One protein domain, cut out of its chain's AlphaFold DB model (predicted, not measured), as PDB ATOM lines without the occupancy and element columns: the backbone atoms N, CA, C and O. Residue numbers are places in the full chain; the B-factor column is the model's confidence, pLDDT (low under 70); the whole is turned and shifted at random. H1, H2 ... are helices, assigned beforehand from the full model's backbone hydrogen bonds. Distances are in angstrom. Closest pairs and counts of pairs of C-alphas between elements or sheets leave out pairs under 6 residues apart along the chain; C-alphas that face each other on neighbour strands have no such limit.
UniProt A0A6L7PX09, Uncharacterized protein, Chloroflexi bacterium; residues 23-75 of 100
ATOM      1  N   TYR A  23     140.354 154.768 130.207       87.12
ATOM      2  CA  TYR A  23     140.832 154.306 128.903       87.12
ATOM      3  C   TYR A  23     140.669 155.374 127.818       87.12
ATOM      4  O   TYR A  23     141.593 155.608 127.042       87.12
ATOM      5  N   VAL A  24     139.522 156.058 127.777       86.44
ATOM      6  CA  VAL A  24     139.276 157.131 126.802       86.44
ATOM      7  C   VAL A  24     140.214 158.314 127.035       86.44
ATOM      8  O   VAL A  24     140.809 158.806 126.076       86.44
ATOM      9  N   ALA A  25     140.425 158.724 128.288       84.62
ATOM     10  CA  ALA A  25     141.394 159.768 128.621       84.62
ATOM     11  C   ALA A  25     142.827 159.377 128.208       84.62
ATOM     12  O   ALA A  25     143.541 160.179 127.605       84.62
ATOM     13  N   TRP A  26     143.228 158.126 128.457       85.88
ATOM     14  CA  TRP A  26     144.523 157.598 128.021       85.88
ATOM     15  C   TRP A  26     144.660 157.575 126.493       85.88
ATOM     16  O   TRP A  26     145.688 157.993 125.963       85.88
ATOM     17  N   ALA A  27     143.626 157.145 125.765       85.75
ATOM     18  CA  ALA A  27     143.639 157.086 124.305       85.75
ATOM     19  C   ALA A  27     143.733 158.482 123.662       85.75
ATOM     20  O   ALA A  27     144.440 158.660 122.664       85.75
ATOM     21  N   ILE A  28     143.048 159.473 124.246       85.00
ATOM     22  CA  ILE A  28     143.152 160.882 123.851       85.00
ATOM     23  C   ILE A  28     144.589 161.361 124.075       85.00
ATOM     24  O   ILE A  28     145.232 161.808 123.125       85.00
ATOM     25  N   TYR A  29     145.127 161.183 125.285       81.44
ATOM     26  CA  TYR A  29     146.505 161.555 125.612       81.44
ATOM     27  C   TYR A  29     147.528 160.918 124.659       81.44
ATOM     28  O   TYR A  29     148.363 161.621 124.094       81.44
ATOM     29  N   ALA A  30     147.433 159.609 124.412       83.31
ATOM     30  CA  ALA A  30     148.360 158.879 123.549       83.31
ATOM     31  C   ALA A  30     148.338 159.382 122.095       83.31
ATOM     32  O   ALA A  30     149.386 159.487 121.453       83.31
ATOM     33  N   ARG A  31     147.157 159.736 121.565       79.75
ATOM     34  CA  ARG A  31     147.052 160.347 120.231       79.75
ATOM     35  C   ARG A  31     147.708 161.722 120.184       79.75
ATOM     36  O   ARG A  31     148.415 162.007 119.222       79.75
ATOM     37  N   PHE A  32     147.497 162.551 121.202       75.38
ATOM     38  CA  PHE A  32     148.099 163.881 121.258       75.38
ATOM     39  C   PHE A  32     149.616 163.833 121.457       75.38
ATOM     40  O   PHE A  32     150.319 164.578 120.781       75.38
ATOM     41  N   ALA A  33     150.127 162.913 122.279       76.00
ATOM     42  CA  ALA A  33     151.564 162.677 122.428       76.00
ATOM     43  C   ALA A  33     152.218 162.322 121.081       76.00
ATOM     44  O   ALA A  33     153.207 162.933 120.687       76.00
ATOM     45  N   ARG A  34     151.589 161.426 120.308       74.25
ATOM     46  CA  ARG A  34     152.066 161.047 118.968       74.25
ATOM     47  C   ARG A  34     152.052 162.214 117.971       74.25
ATOM     48  O   ARG A  34     152.927 162.309 117.120       74.25
ATOM     49  N   ILE A  35     151.049 163.091 118.043       72.38
ATOM     50  CA  ILE A  35     150.940 164.268 117.162       72.38
ATOM     51  C   ILE A  35     151.977 165.334 117.536       72.38
ATOM     52  O   ILE A  35     152.495 166.002 116.639       72.38
ATOM     53  N   ALA A  36     152.280 165.480 118.827       67.88
ATOM     54  CA  ALA A  36     153.295 166.400 119.329       67.88
ATOM     55  C   ALA A  36     154.706 165.989 118.877       67.88
ATOM     56  O   ALA A  36     155.440 166.837 118.374       67.88
ATOM     57  N   GLU A  37     155.042 164.695 118.951       68.19
ATOM     58  CA  GLU A  37     156.319 164.155 118.449       68.19
ATOM     59  C   GLU A  37     156.514 164.386 116.940       68.19
ATOM     60  O   GLU A  37     157.628 164.620 116.488       68.19
ATOM     61  N   LEU A  38     155.432 164.343 116.155       66.19
ATOM     62  CA  LEU A  38     155.488 164.487 114.696       66.19
ATOM     63  C   LEU A  38     155.529 165.939 114.204       66.19
ATOM     64  O   LEU A  38     155.926 166.170 113.065       66.19
ATOM     65  N   ASN A  39     155.067 166.904 115.004       63.12
ATOM     66  CA  ASN A  39     154.894 168.285 114.543       63.12
ATOM     67  C   ASN A  39     155.886 169.290 115.132       63.12
ATOM     68  O   ASN A  39     155.812 170.450 114.735       63.12
ATOM     69  N   ASP A  40     156.764 168.903 116.065       59.56
ATOM     70  CA  ASP A  40     157.708 169.812 116.755       59.56
ATOM     71  C   ASP A  40     157.019 171.078 117.332       59.56
ATOM     72  O   ASP A  40     157.612 172.134 117.552       59.56
ATOM     73  N   ARG A  41     155.693 170.995 117.537       53.06
ATOM     74  CA  ARG A  41     154.819 172.113 117.905       53.06
ATOM     75  C   ARG A  41     154.447 172.000 119.371       53.06
ATOM     76  O   ARG A  41     153.611 171.190 119.760       53.06
ATOM     77  N   ALA A  42     154.998 172.916 120.156       53.06
ATOM     78  CA  ALA A  42     154.748 173.108 121.581       53.06
ATOM     79  C   ALA A  42     153.355 173.686 121.937       53.06
ATOM     80  O   ALA A  42     153.215 174.334 122.969       53.06
ATOM     81  N   ILE A  43     152.317 173.522 121.106       52.47
ATOM     82  CA  ILE A  43     151.053 174.264 121.288       52.47
ATOM     83  C   ILE A  43     149.832 173.366 121.077       52.47
ATOM     84  O   ILE A  43     148.939 173.660 120.288       52.47
ATOM     85  N   VAL A  44     149.768 172.246 121.793       56.88
ATOM     86  CA  VAL A  44     148.454 171.811 122.278       56.88
ATOM     87  C   VAL A  44     148.330 172.440 123.646       56.88
ATOM     88  O   VAL A  44     149.009 172.033 124.586       56.88
ATOM     89  N   GLU A  45     147.526 173.492 123.730       65.94
ATOM     90  CA  GLU A  45     147.276 174.163 124.990       65.94
ATOM     91  C   GLU A  45     146.793 173.129 126.023       65.94
ATOM     92  O   GLU A  45     145.786 172.448 125.795       65.94
ATOM     93  N   PRO A  46     147.502 172.960 127.155       67.75
ATOM     94  CA  PRO A  46     147.254 171.859 128.084       67.75
ATOM     95  C   PRO A  46     145.827 171.880 128.642       67.75
ATOM     96  O   PRO A  46     145.271 170.835 128.973       67.75
ATOM     97  N   HIS A  47     145.190 173.052 128.673       75.50
ATOM     98  CA  HIS A  47     143.796 173.189 129.072       75.50
ATOM     99  C   HIS A  47     142.819 172.530 128.081       75.50
ATOM    100  O   HIS A  47     141.846 171.920 128.517       75.50
ATOM    101  N   VAL A  48     143.085 172.567 126.770       78.75
ATOM    102  CA  VAL A  48     142.243 171.911 125.751       78.75
ATOM    103  C   VAL A  48     142.313 170.394 125.899       78.75
ATOM    104  O   VAL A  48     141.291 169.709 125.831       78.75
ATOM    105  N   LEU A  49     143.509 169.864 126.173       79.31
ATOM    106  CA  LEU A  49     143.715 168.438 126.420       79.31
ATOM    107  C   LEU A  49     142.954 167.972 127.667       79.31
ATOM    108  O   LEU A  49     142.267 166.952 127.625       79.31
ATOM    109  N   VAL A  50     143.028 168.741 128.757       81.00
ATOM    110  CA  VAL A  50     142.292 168.447 129.995       81.00
ATOM    111  C   VAL A  50     140.785 168.459 129.744       81.00
ATOM    112  O   VAL A  50     140.104 167.516 130.143       81.00
ATOM    113  N   VAL A  51     140.261 169.463 129.033       85.31
ATOM    114  CA  VAL A  51     138.828 169.540 128.701       85.31
ATOM    115  C   VAL A  51     138.389 168.342 127.858       85.31
ATOM    116  O   VAL A  51     137.356 167.743 128.154       85.31
ATOM    117  N   LEU A  52     139.177 167.934 126.860       83.62
ATOM    118  CA  LEU A  52     138.877 166.764 126.028       83.62
ATOM    119  C   LEU A  52     138.900 165.456 126.825       83.62
ATOM    120  O   LEU A  52     138.002 164.632 126.661       83.62
ATOM    121  N   CYS A  53     139.881 165.269 127.709       83.94
ATOM    122  CA  CYS A  53     139.954 164.095 128.579       83.94
ATOM    123  C   CYS A  53     138.773 164.036 129.556       83.94
ATOM    124  O   CYS A  53     138.185 162.971 129.738       83.94
ATOM    125  N   VAL A  54     138.396 165.172 130.151       84.88
ATOM    126  CA  VAL A  54     137.263 165.258 131.083       84.88
ATOM    127  C   VAL A  54     135.941 165.025 130.354       84.88
ATOM    128  O   VAL A  54     135.148 164.198 130.800       84.88
ATOM    129  N   ALA A  55     135.713 165.682 129.215       85.75
ATOM    130  CA  ALA A  55     134.497 165.509 128.421       85.75
ATOM    131  C   ALA A  55     134.379 164.082 127.861       85.75
ATOM    132  O   ALA A  55     133.327 163.454 127.978       85.75
ATOM    133  N   GLY A  56     135.470 163.535 127.315       81.69
ATOM    134  CA  GLY A  56     135.524 162.156 126.832       81.69
ATOM    135  C   GLY A  56     135.293 161.139 127.952       81.69
ATOM    136  O   GLY A  56     134.510 160.205 127.784       81.69
ATOM    137  N   GLY A  57     135.904 161.357 129.119       76.62
ATOM    138  CA  GLY A  57     135.704 160.532 130.307       76.62
ATOM    139  C   GLY A  57     134.265 160.570 130.827       76.62
ATOM    140  O   GLY A  57     133.695 159.517 131.109       76.62
ATOM    141  N   LEU A  58     133.645 161.754 130.883       83.94
ATOM    142  CA  LEU A  58     132.247 161.946 131.298       83.94
ATOM    143  C   LEU A  58     131.245 161.256 130.370       83.94
ATOM    144  O   LEU A  58     130.233 160.753 130.849       83.94
ATOM    145  N   LEU A  59     131.520 161.210 129.065       85.62
ATOM    146  CA  LEU A  59     130.677 160.501 128.099       85.62
ATOM    147  C   LEU A  59     130.884 158.981 128.154       85.62
ATOM    148  O   LEU A  59     129.932 158.215 128.006       85.62
ATOM    149  N   ALA A  60     132.116 158.532 128.395       80.62
ATOM    150  CA  ALA A  60     132.458 157.114 128.450       80.62
ATOM    151  C   ALA A  60     132.044 156.444 129.769       80.62
ATOM    152  O   ALA A  60     131.701 155.261 129.774       80.62
ATOM    153  N   PHE A  61     132.032 157.187 130.877       83.94
ATOM    154  CA  PHE A  61     131.655 156.679 132.195       83.94
ATOM    155  C   PHE A  61     130.248 156.052 132.246       83.94
ATOM    156  O   PHE A  61     130.148 154.905 132.680       83.94
ATOM    157  N   PRO A  62     129.156 156.708 131.791       83.50
ATOM    158  CA  PRO A  62     127.821 156.108 131.818       83.50
ATOM    159  C   PRO A  62     127.711 154.882 130.904       83.50
ATOM    160  O   PRO A  62     127.035 153.919 131.262       83.50
ATOM    161  N   LEU A  63     128.415 154.871 129.766       84.12
ATOM    162  CA  LEU A  63     128.465 153.716 128.865       84.12
ATOM    163  C   LEU A  63     129.196 152.531 129.513       84.12
ATOM    164  O   LEU A  63     128.698 151.405 129.484       84.12
ATOM    165  N   GLY A  64     130.337 152.787 130.158       79.75
ATOM    166  CA  GLY A  64     131.079 151.780 130.919       79.75
ATOM    167  C   GLY A  64     130.288 151.259 132.118       79.75
ATOM    168  O   GLY A  64     130.250 150.055 132.357       79.75
ATOM    169  N   ALA A  65     129.591 152.139 132.836       79.25
ATOM    170  CA  ALA A  65     128.737 151.761 133.956       79.25
ATOM    171  C   ALA A  65     127.555 150.888 133.507       79.25
ATOM    172  O   ALA A  65     127.281 149.862 134.132       79.25
ATOM    173  N   ALA A  66     126.900 151.237 132.394       83.56
ATOM    174  CA  ALA A  66     125.830 150.432 131.806       83.56
ATOM    175  C   ALA A  66     126.333 149.043 131.373       83.56
ATOM    176  O   ALA A  66     125.709 148.032 131.703       83.56
ATOM    177  N   ALA A  67     127.490 148.975 130.705       80.81
ATOM    178  CA  ALA A  67     128.117 147.709 130.330       80.81
ATOM    179  C   ALA A  67     128.473 146.851 131.559       80.81
ATOM    180  O   ALA A  67     128.218 145.645 131.567       80.81
ATOM    181  N   GLY A  68     128.987 147.471 132.627       79.31
ATOM    182  CA  GLY A  68     129.286 146.796 133.892       79.31
ATOM    183  C   GLY A  68     128.047 146.206 134.565       79.31
ATOM    184  O   GLY A  68     128.078 145.063 135.018       79.31
ATOM    185  N   LEU A  69     126.926 146.932 134.574       83.06
ATOM    186  CA  LEU A  69     125.658 146.419 135.107       83.06
ATOM    187  C   LEU A  69     125.149 145.206 134.319       83.06
ATOM    188  O   LEU A  69     124.713 144.226 134.925       83.06
ATOM    189  N   ILE A  70     125.245 145.243 132.987       84.25
ATOM    190  CA  ILE A  70     124.868 144.116 132.120       84.25
ATOM    191  C   ILE A  70     125.771 142.905 132.395       84.25
ATOM    192  O   ILE A  70     125.272 141.787 132.535       84.25
ATOM    193  N   ALA A  71     127.081 143.120 132.538       79.69
ATOM    194  CA  ALA A  71     128.033 142.057 132.845       79.69
ATOM    195  C   ALA A  71     127.753 141.401 134.208       79.69
ATOM    196  O   ALA A  71     127.726 140.174 134.299       79.69
ATOM    197  N   VAL A  72     127.470 142.188 135.252       80.62
ATOM    198  CA  VAL A  72     127.111 141.658 136.583       80.62
ATOM    199  C   VAL A  72     125.772 140.911 136.541       80.62
ATOM    200  O   VAL A  72     125.637 139.848 137.154       80.62
ATOM    201  N   ALA A  73     124.789 141.407 135.786       80.56
ATOM    202  CA  ALA A  73     123.503 140.730 135.610       80.56
ATOM    203  C   ALA A  73     123.648 139.377 134.884       80.56
ATOM    204  O   ALA A  73     122.997 138.397 135.246       80.56
ATOM    205  N   LEU A  74     124.530 139.291 133.885       81.62
ATOM    206  CA  LEU A  74     124.845 138.027 133.214       81.62
ATOM    207  C   LEU A  74     125.617 137.079 134.137       81.62
ATOM    208  O   LEU A  74     125.258 135.908 134.243       81.62
ATOM    209  N   ALA A  75     126.628 137.580 134.850       79.69
ATOM    210  CA  ALA A  75     127.439 136.782 135.766       79.69
ATOM    211  C   ALA A  75     126.602 136.167 136.897       79.69
ATOM    212  O   ALA A  75     126.770 134.992 137.221       79.69
TER     213      ALA A  75
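What this domain is: This is residues 23 to 75 of the 100 residues of an uncharacterized protein of Chloroflexi bacterium (UniProt A0A6L7PX09). A lopsided helical hairpin: the chain runs along H1, turns through a short link and folds back along the longer H2, whose residues 62 to 75 stick out as an arm that makes much of the length. The printed part has 53 residues with two named helices, H1 then H2, and no named strand; the class is all helix. It is only just extended, close to loose, with a radius of gyration of the C-alphas of 15.2 A and spans of 49 by 18 by 8 A.

How they stand to each other: H1, residues 23 to 39, and H2, residues 46 to 75, form a helical hairpin and touch, H1 with residues 24 to 29 alone and H2 with residues 49 to 60 alone. Their closest C-alphas, those of Ala 25 and Cys 53, are 4.6 A apart. They run opposite ways at a shallow tilt of 34.8 degrees, only just short of steep. H2 has a kink of 30 degrees near residue 61. Every O i to N i+4 pair is within hydrogen-bond range in H1, and 24 of 26 in H2.

Where its parts are: H1 begins at C-alpha 23 (140.832, 154.306, 128.903) and is 24.5 A long. H2 is 41.0 A long, ending at C-alpha 75 (127.439, 136.782, 135.766).

The domain as a whole: The C-alphas farthest apart, of Asp 40 and Ala 73, are 48.7 A apart. The printed part has no cut. Residues 36 to 46 have pLDDT under 70.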